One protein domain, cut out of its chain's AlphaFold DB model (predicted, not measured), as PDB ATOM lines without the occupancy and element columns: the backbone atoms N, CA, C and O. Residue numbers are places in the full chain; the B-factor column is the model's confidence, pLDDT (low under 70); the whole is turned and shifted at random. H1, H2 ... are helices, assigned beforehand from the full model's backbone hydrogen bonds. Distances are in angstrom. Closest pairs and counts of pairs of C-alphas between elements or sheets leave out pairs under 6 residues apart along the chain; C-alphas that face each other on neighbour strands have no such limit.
ATOM      1  N   PHE A  13      31.062  14.641  11.525       81.19
ATOM      2  CA  PHE A  13      30.830  15.560  12.643       81.19
ATOM      3  C   PHE A  13      32.106  15.857  13.421       81.19
ATOM      4  O   PHE A  13      32.961  14.989  13.599       81.19
ATOM      5  N   ASN A  14      32.226  17.089  13.925       83.06
ATOM      6  CA  ASN A  14      33.325  17.460  14.809       83.06
ATOM      7  C   ASN A  14      33.122  16.803  16.194       83.06
ATOM      8  O   ASN A  14      32.091  17.043  16.831       83.06
ATOM      9  N   PRO A  15      34.098  16.026  16.705       82.50
ATOM     10  CA  PRO A  15      34.017  15.418  18.033       82.50
ATOM     11  C   PRO A  15      33.715  16.412  19.165       82.50
ATOM     12  O   PRO A  15      32.959  16.088  20.075       82.50
ATOM     13  N   TRP A  16      34.232  17.643  19.107       82.94
ATOM     14  CA  TRP A  16      33.988  18.658  20.141       82.94
ATOM     15  C   TRP A  16      32.540  19.143  20.183       82.94
ATOM     16  O   TRP A  16      32.025  19.450  21.258       82.94
ATOM     17  N   THR A  17      31.851  19.159  19.041       84.00
ATOM     18  CA  THR A  17      30.416  19.457  19.003       84.00
ATOM     19  C   THR A  17      29.631  18.401  19.777       84.00
ATOM     20  O   THR A  17      28.745  18.746  20.555       84.00
ATOM     21  N   VAL A  18      29.999  17.125  19.629       85.06
ATOM     22  CA  VAL A  18      29.387  16.020  20.379       85.06
ATOM     23  C   VAL A  18      29.654  16.162  21.875       85.06
ATOM     24  O   VAL A  18      28.721  16.053  22.666       85.06
ATOM     25  N   VAL A  19      30.895  16.472  22.269       86.44
ATOM     26  CA  VAL A  19      31.250  16.725  23.678       86.44
ATOM     27  C   VAL A  19      30.382  17.837  24.263       86.44
ATOM     28  O   VAL A  19      29.777  17.644  25.314       86.44
ATOM     29  N   ASN A  20      30.265  18.971  23.568       86.88
ATOM     30  CA  ASN A  20      29.466  20.104  24.031       86.88
ATOM     31  C   ASN A  20      27.980  19.743  24.191       86.88
ATOM     32  O   ASN A  20      27.367  20.104  25.194       86.88
ATOM     33  N   LEU A  21      27.407  18.998  23.239       89.56
ATOM     34  CA  LEU A  21      26.018  18.534  23.316       89.56
ATOM     35  C   LEU A  21      25.788  17.614  24.517       89.56
ATOM     36  O   LEU A  21      24.830  17.802  25.265       89.56
ATOM     37  N   VAL A  22      26.681  16.647  24.727       87.94
ATOM     38  CA  VAL A  22      26.597  15.726  25.866       87.94
ATOM     39  C   VAL A  22      26.758  16.483  27.185       87.94
ATOM     40  O   VAL A  22      26.008  16.234  28.122       87.94
ATOM     41  N   PHE A  23      27.683  17.439  27.265       88.94
ATOM     42  CA  PHE A  23      27.908  18.242  28.470       88.94
ATOM     43  C   PHE A  23      26.710  19.125  28.809       88.94
ATOM     44  O   PHE A  23      26.326  19.203  29.978       88.94
ATOM     45  N   GLY A  24      26.100  19.751  27.799       87.56
ATOM     46  CA  GLY A  24      24.859  20.505  27.957       87.56
ATOM     47  C   GLY A  24      23.737  19.615  28.480       87.56
ATOM     48  O   GLY A  24      23.153  19.914  29.515       87.56
ATOM     49  N   HIS A  25      23.531  18.456  27.850       90.31
ATOM     50  CA  HIS A  25      22.518  17.496  28.282       90.31
ATOM     51  C   HIS A  25      22.733  17.031  29.729       90.31
ATOM     52  O   HIS A  25      21.806  17.043  30.531       90.31
ATOM     53  N   LEU A  26      23.962  16.668  30.101       88.44
ATOM     54  CA  LEU A  26      24.283  16.279  31.475       88.44
ATOM     55  C   LEU A  26      24.009  17.423  32.463       88.44
ATOM     56  O   LEU A  26      23.425  17.181  33.520       88.44
ATOM     57  N   SER A  27      24.354  18.659  32.092       90.06
ATOM     58  CA  SER A  27      24.122  19.853  32.916       90.06
ATOM     59  C   SER A  27      22.636  20.117  33.138       90.06
ATOM     60  O   SER A  27      22.238  20.412  34.265       90.06
ATOM     61  N   ASP A  28      21.807  19.925  32.112       92.19
ATOM     62  CA  ASP A  28      20.346  20.024  32.219       92.19
ATOM     63  C   ASP A  28      19.764  18.962  33.171       92.19
ATOM     64  O   ASP A  28      18.740  19.184  33.818       92.19
ATOM     65  N   HIS A  29      20.448  17.825  33.318       93.50
ATOM     66  CA  HIS A  29      20.136  16.776  34.290       93.50
ATOM     67  C   HIS A  29      20.787  16.990  35.674       93.50
ATOM     68  O   HIS A  29      20.705  16.113  36.536       93.50
ATOM     69  N   GLY A  30      21.412  18.147  35.914       91.31
ATOM     70  CA  GLY A  30      22.063  18.501  37.181       91.31
ATOM     71  C   GLY A  30      23.447  17.876  37.383       91.31
ATOM     72  O   GLY A  30      24.009  17.960  38.475       91.31
ATOM     73  N   LEU A  31      24.007  17.245  36.351       86.44
ATOM     74  CA  LEU A  31      25.362  16.707  36.351       86.44
ATOM     75  C   LEU A  31      26.287  17.733  35.697       86.44
ATOM     76  O   LEU A  31      26.106  18.070  34.537       86.44
ATOM     77  N   HIS A  32      27.305  18.207  36.410       81.00
ATOM     78  CA  HIS A  32      28.271  19.174  35.879       81.00
ATOM     79  C   HIS A  32      29.584  18.470  35.519       81.00
ATOM     80  O   HIS A  32      30.510  18.454  36.336       81.00
ATOM     81  N   PRO A  41      38.722  14.582  25.736       78.69
ATOM     82  CA  PRO A  41      37.329  14.174  25.522       78.69
ATOM     83  C   PRO A  41      36.976  13.972  24.039       78.69
ATOM     84  O   PRO A  41      35.957  13.351  23.726       78.69
ATOM     85  N   ALA A  42      37.804  14.456  23.106       79.81
ATOM     86  CA  ALA A  42      37.606  14.224  21.682       79.81
ATOM     87  C   ALA A  42      37.748  12.739  21.312       79.81
ATOM     88  O   ALA A  42      37.095  12.282  20.374       79.81
ATOM     89  N   VAL A  43      38.543  11.964  22.063       80.94
ATOM     90  CA  VAL A  43      38.755  10.527  21.823       80.94
ATOM     91  C   VAL A  43      37.465   9.712  22.003       80.94
ATOM     92  O   VAL A  43      37.059   9.043  21.045       80.94
ATOM     93  N   PRO A  44      36.767   9.757  23.159       84.44
ATOM     94  CA  PRO A  44      35.497   9.048  23.315       84.44
ATOM     95  C   PRO A  44      34.396   9.595  22.394       84.44
ATOM     96  O   PRO A  44      33.568   8.821  21.917       84.44
ATOM     97  N   ALA A  45      34.403  10.892  22.072       85.12
ATOM     98  CA  ALA A  45      33.447  11.471  21.128       85.12
ATOM     99  C   ALA A  45      33.649  10.961  19.689       85.12
ATOM    100  O   ALA A  45      32.682  10.603  19.017       85.12
ATOM    101  N   ALA A  46      34.894  10.852  19.222       85.44
ATOM    102  CA  ALA A  46      35.202  10.257  17.925       85.44
ATOM    103  C   ALA A  46      34.815   8.767  17.873       85.44
ATOM    104  O   ALA A  46      34.321   8.290  16.853       85.44
ATOM    105  N   ALA A  47      35.000   8.033  18.976       85.56
ATOM    106  CA  ALA A  47      34.555   6.646  19.081       85.56
ATOM    107  C   ALA A  47      33.023   6.519  18.988       85.56
ATOM    108  O   ALA A  47      32.530   5.626  18.300       85.56
ATOM    109  N   LEU A  48      32.278   7.435  19.617       86.88
ATOM    110  CA  LEU A  48      30.816   7.490  19.531       86.88
ATOM    111  C   LEU A  48      30.335   7.747  18.097       86.88
ATOM    112  O   LEU A  48      29.450   7.043  17.617       86.88
ATOM    113  N   LEU A  49      30.945   8.704  17.391       87.62
ATOM    114  CA  LEU A  49      30.615   8.987  15.989       87.62
ATOM    115  C   LEU A  49      30.824   7.755  15.100       87.62
ATOM    116  O   LEU A  49      29.919   7.366  14.362       87.62
ATOM    117  N   ARG A  50      31.961   7.066  15.259       87.44
ATOM    118  CA  ARG A  50      32.244   5.822  14.526       87.44
ATOM    119  C   ARG A  50      31.243   4.715  14.839       87.44
ATOM    120  O   ARG A  50      30.862   3.978  13.936       87.44
ATOM    121  N   ALA A  51      30.791   4.599  16.089       90.38
ATOM    122  CA  ALA A  51      29.765   3.627  16.472       90.38
ATOM    123  C   ALA A  51      28.410   3.897  15.792       90.38
ATOM    124  O   ALA A  51      27.653   2.960  15.552       90.38
ATOM    125  N   PHE A  52      28.130   5.153  15.432       85.69
ATOM    126  CA  PHE A  52      26.964   5.542  14.633       85.69
ATOM    127  C   PHE A  52      27.192   5.480  13.116       85.69
ATOM    128  O   PHE A  52      26.291   5.819  12.355       85.69
ATOM    129  N   GLY A  53      28.361   5.015  12.659       86.88
ATOM    130  CA  GLY A  53      28.701   4.938  11.235       86.88
ATOM    131  C   GLY A  53      29.072   6.285  10.610       86.88
ATOM    132  O   GLY A  53      29.101   6.397   9.388       86.88
ATOM    133  N   ILE A  54      29.358   7.290  11.438       85.75
ATOM    134  CA  ILE A  54      29.728   8.642  11.020       85.75
ATOM    135  C   ILE A  54      31.244   8.770  11.139       85.75
ATOM    136  O   ILE A  54      31.823   8.470  12.189       85.75
ATOM    137  N   GLU A  55      31.896   9.249  10.081       84.94
ATOM    138  CA  GLU A  55      33.329   9.510  10.150       84.94
ATOM    139  C   GLU A  55      33.573  10.770  11.002       84.94
ATOM    140  O   GLU A  55      32.945  11.809  10.784       84.94
ATOM    141  N   PRO A  56      34.457  10.732  12.012       82.19
ATOM    142  CA  PRO A  56      34.819  11.936  12.743       82.19
ATOM    143  C   PRO A  56      35.487  12.943  11.807       82.19
ATOM    144  O   PRO A  56      36.401  12.602  11.056       82.19
ATOM    145  N   GLY A  57      35.075  14.206  11.889       77.88
ATOM    146  CA  GLY A  57      35.722  15.282  11.145       77.88
ATOM    147  C   GLY A  57      37.199  15.376  11.484       77.88
ATOM    148  O   GLY A  57      37.577  15.255  12.654       77.88
ATOM    149  N   ARG A  58      38.037  15.597  10.459       60.81
ATOM    150  CA  ARG A  58      39.452  15.925  10.663       60.81
ATOM    151  C   ARG A  58      39.520  17.188  11.514       60.81
ATOM    152  O   ARG A  58      39.143  18.263  11.070       60.81
ATOM    153  N   ASN A  59      39.966  17.000  12.745       57.53
ATOM    154  CA  ASN A  59      40.360  18.040  13.678       57.53
ATOM    155  C   ASN A  59      41.894  18.024  13.660       57.53
ATOM    156  O   ASN A  59      42.530  17.425  14.523       57.53
ATOM    157  N   ASP A  60      42.490  18.558  12.600       55.59
ATOM    158  CA  ASP A  60      43.935  18.793  12.538       55.59
ATOM    159  C   ASP A  60      44.394  19.770  13.635       55.59
ATOM    160  O   ASP A  60      45.508  19.657  14.142       55.59
ATOM    161  N   GLU A  61      43.488  20.632  14.102       53.03
ATOM    162  CA  GLU A  61      43.682  21.499  15.261       53.03
ATOM    163  C   GLU A  61      42.530  21.316  16.265       53.03
ATOM    164  O   GLU A  61      41.502  21.990  16.212       53.03
ATOM    165  N   THR A  62      42.661  20.365  17.198       60.56
ATOM    166  CA  THR A  62      41.749  20.290  18.348       60.56
ATOM    167  C   THR A  62      42.015  21.447  19.311       60.56
ATOM    168  O   THR A  62      43.119  21.977  19.389       60.56
ATOM    169  N   VAL A  63      41.032  21.798  20.147       59.25
ATOM    170  CA  VAL A  63      41.248  22.740  21.265       59.25
ATOM    171  C   VAL A  63      42.361  22.246  22.201       59.25
ATOM    172  O   VAL A  63      43.027  23.051  22.837       59.25
ATOM    173  N   ALA A  64      42.603  20.934  22.265       61.75
ATOM    174  CA  ALA A  64      43.702  20.329  23.014       61.75
ATOM    175  C   ALA A  64      45.081  20.465  22.331       61.75
ATOM    176  O   ALA A  64      46.093  20.160  22.960       61.75
ATOM    177  N   SER A  65      45.148  20.917  21.072       66.50
ATOM    178  CA  SER A  65      46.412  21.124  20.368       66.50
ATOM    179  C   SER A  65      47.268  22.176  21.088       66.50
ATOM    180  O   SER A  65      46.748  23.244  21.422       66.50
ATOM    181  N   PRO A  66      48.583  21.937  21.270       68.75
ATOM    182  CA  PRO A  66      49.475  22.860  21.977       68.75
ATOM    183  C   PRO A  66      49.424  24.290  21.425       68.75
ATOM    184  O   PRO A  66      49.228  25.229  22.182       68.75
ATOM    185  N   ASN A  67      49.457  24.445  20.097       71.31
ATOM    186  CA  ASN A  67      49.391  25.750  19.428       71.31
ATOM    187  C   ASN A  67      48.080  26.511  19.721       71.31
ATOM    188  O   ASN A  67      48.068  27.723  19.949       71.31
ATOM    189  N   VAL A  68      46.956  25.788  19.766       76.62
ATOM    190  CA  VAL A  68      45.653  26.373  20.099       76.62
ATOM    191  C   VAL A  68      45.622  26.779  21.573       76.62
ATOM    192  O   VAL A  68      45.144  27.864  21.891       76.62
ATOM    193  N   GLN A  69      46.175  25.964  22.475       78.06
ATOM    194  CA  GLN A  69      46.280  26.303  23.898       78.06
ATOM    195  C   GLN A  69      47.201  27.499  24.160       78.06
ATOM    196  O   GLN A  69      46.860  28.339  24.995       78.06
ATOM    197  N   ASP A  70      48.309  27.614  23.429       81.94
ATOM    198  CA  ASP A  70      49.224  28.756  23.496       81.94
ATOM    199  C   ASP A  70      48.502  30.034  23.054       81.94
ATOM    200  O   ASP A  70      48.410  30.999  23.817       81.94
ATOM    201  N   THR A  71      47.850  29.992  21.889       84.75
ATOM    202  CA  THR A  71      47.049  31.108  21.363       84.75
ATOM    203  C   THR A  71      45.925  31.507  22.330       84.75
ATOM    204  O   THR A  71      45.704  32.688  22.602       84.75
ATOM    205  N   LEU A  72      45.207  30.534  22.899       84.50
ATOM    206  CA  LEU A  72      44.156  30.798  23.885       84.50
ATOM    207  C   LEU A  72      44.717  31.398  25.177       84.50
ATOM    208  O   LEU A  72      44.053  32.226  25.803       84.50
ATOM    209  N   SER A  73      45.920  31.002  25.585       83.69
ATOM    210  CA  SER A  73      46.586  31.543  26.769       83.69
ATOM    211  C   SER A  73      46.997  33.000  26.562       83.69
ATOM    212  O   SER A  73      46.719  33.824  27.434       83.69
ATOM    213  N   GLU A  74      47.527  33.352  25.388       87.88
ATOM    214  CA  GLU A  74      47.793  34.747  25.007       87.88
ATOM    215  C   GLU A  74      46.512  35.597  25.020       87.88
ATOM    216  O   GLU A  74      46.483  36.701  25.575       87.88
ATOM    217  N   ILE A  75      45.414  35.074  24.460       89.44
ATOM    218  CA  ILE A  75      44.116  35.761  24.460       89.44
ATOM    219  C   ILE A  75      43.608  35.964  25.893       89.44
ATOM    220  O   ILE A  75      43.168  37.068  26.224       89.44
ATOM    221  N   ARG A  76      43.682  34.936  26.755       87.19
ATOM    222  CA  ARG A  76      43.270  35.036  28.166       87.19
ATOM    223  C   ARG A  76      44.075  36.101  28.907       87.19
ATOM    224  O   ARG A  76      43.464  36.934  29.566       87.19
ATOM    225  N   GLN A  77      45.399  36.130  28.744       87.94
ATOM    226  CA  GLN A  77      46.254  37.153  29.359       87.94
ATOM    227  C   GLN A  77      45.863  38.564  28.909       87.94
ATOM    228  O   GLN A  77      45.731  39.467  29.734       87.94
ATOM    229  N   ARG A  78      45.612  38.754  27.608       89.12
ATOM    230  CA  ARG A  78      45.256  40.069  27.056       89.12
ATOM    231  C   ARG A  78      43.869  40.553  27.483       89.12
ATOM    232  O   ARG A  78      43.659  41.757  27.584       89.12
ATOM    233  N   MET A  79      42.915  39.640  27.661       83.94
ATOM    234  CA  MET A  79      41.508  39.976  27.912       83.94
ATOM    235  C   MET A  79      41.135  39.983  29.399       83.94
ATOM    236  O   MET A  79      40.326  40.814  29.801       83.94
ATOM    237  N   LEU A  80      41.690  39.073  30.208       85.81
ATOM    238  CA  LEU A  80      41.343  38.923  31.627       85.81
ATOM    239  C   LEU A  80      42.418  39.455  32.590       85.81
ATOM    240  O   LEU A  80      42.118  39.637  33.768       85.81
ATOM    241  N   GLY A  81      43.631  39.751  32.108       74.69
ATOM    242  CA  GLY A  81      44.770  40.093  32.965       74.69
ATOM    243  C   GLY A  81      45.338  38.875  33.706       74.69
ATOM    244  O   GLY A  81      44.811  37.767  33.597       74.69
TER     245      GLY A  81
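Overview. This is residues 13 to 32 and 41 to 81 of the 85 residues of an uncharacterized protein of Pseudonocardia sp. CGMCC 4.1532 (UniProt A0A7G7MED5). H1 and H2 meet as a corner at H1's first residues, and a long link leads from H2 to H3, which sticks out with residues 66 to 71 and 73 to 80. The printed part has 61 residues with three named helices, H1, H2 and H3 in chain order, and no named strand; its class is all helix. It is loose, radius of gyration of the C-alphas 14.4 A, and flat, spanning 42 by 32 by 13 A.

Arrangement. H1, residues 15 to 28, touches H2, residues 42 to 51, with residues 15 to 19 alone; the closest C-alphas, of Pro 15 and Ala 45, are 5.0 A apart. Their lines are about perpendicular, at 84 degrees. H3, residues 66 to 80, is apart from both. In H1, H2 and H3 every O i to N i+4 pair is within hydrogen-bond range.

Along the chain. From first to last C-alpha, H1 measures 20.2 A, beginning at (34.017, 15.418, 18.033), H2 14.2 A, and H3 20.4 A, ending at (41.343, 38.923, 31.627).

Size, cuts and confidence. The C-alphas farthest apart, of Gly 53 and Gly 81, are 44.3 A apart. Residues 33 to 40 are not printed; C-alphas 32 and 41 are 14.6 A apart across this cut. The link from H2 to H3, residues 52 to 65, is long. The model's pLDDT is under 70 at residues 58 to 66.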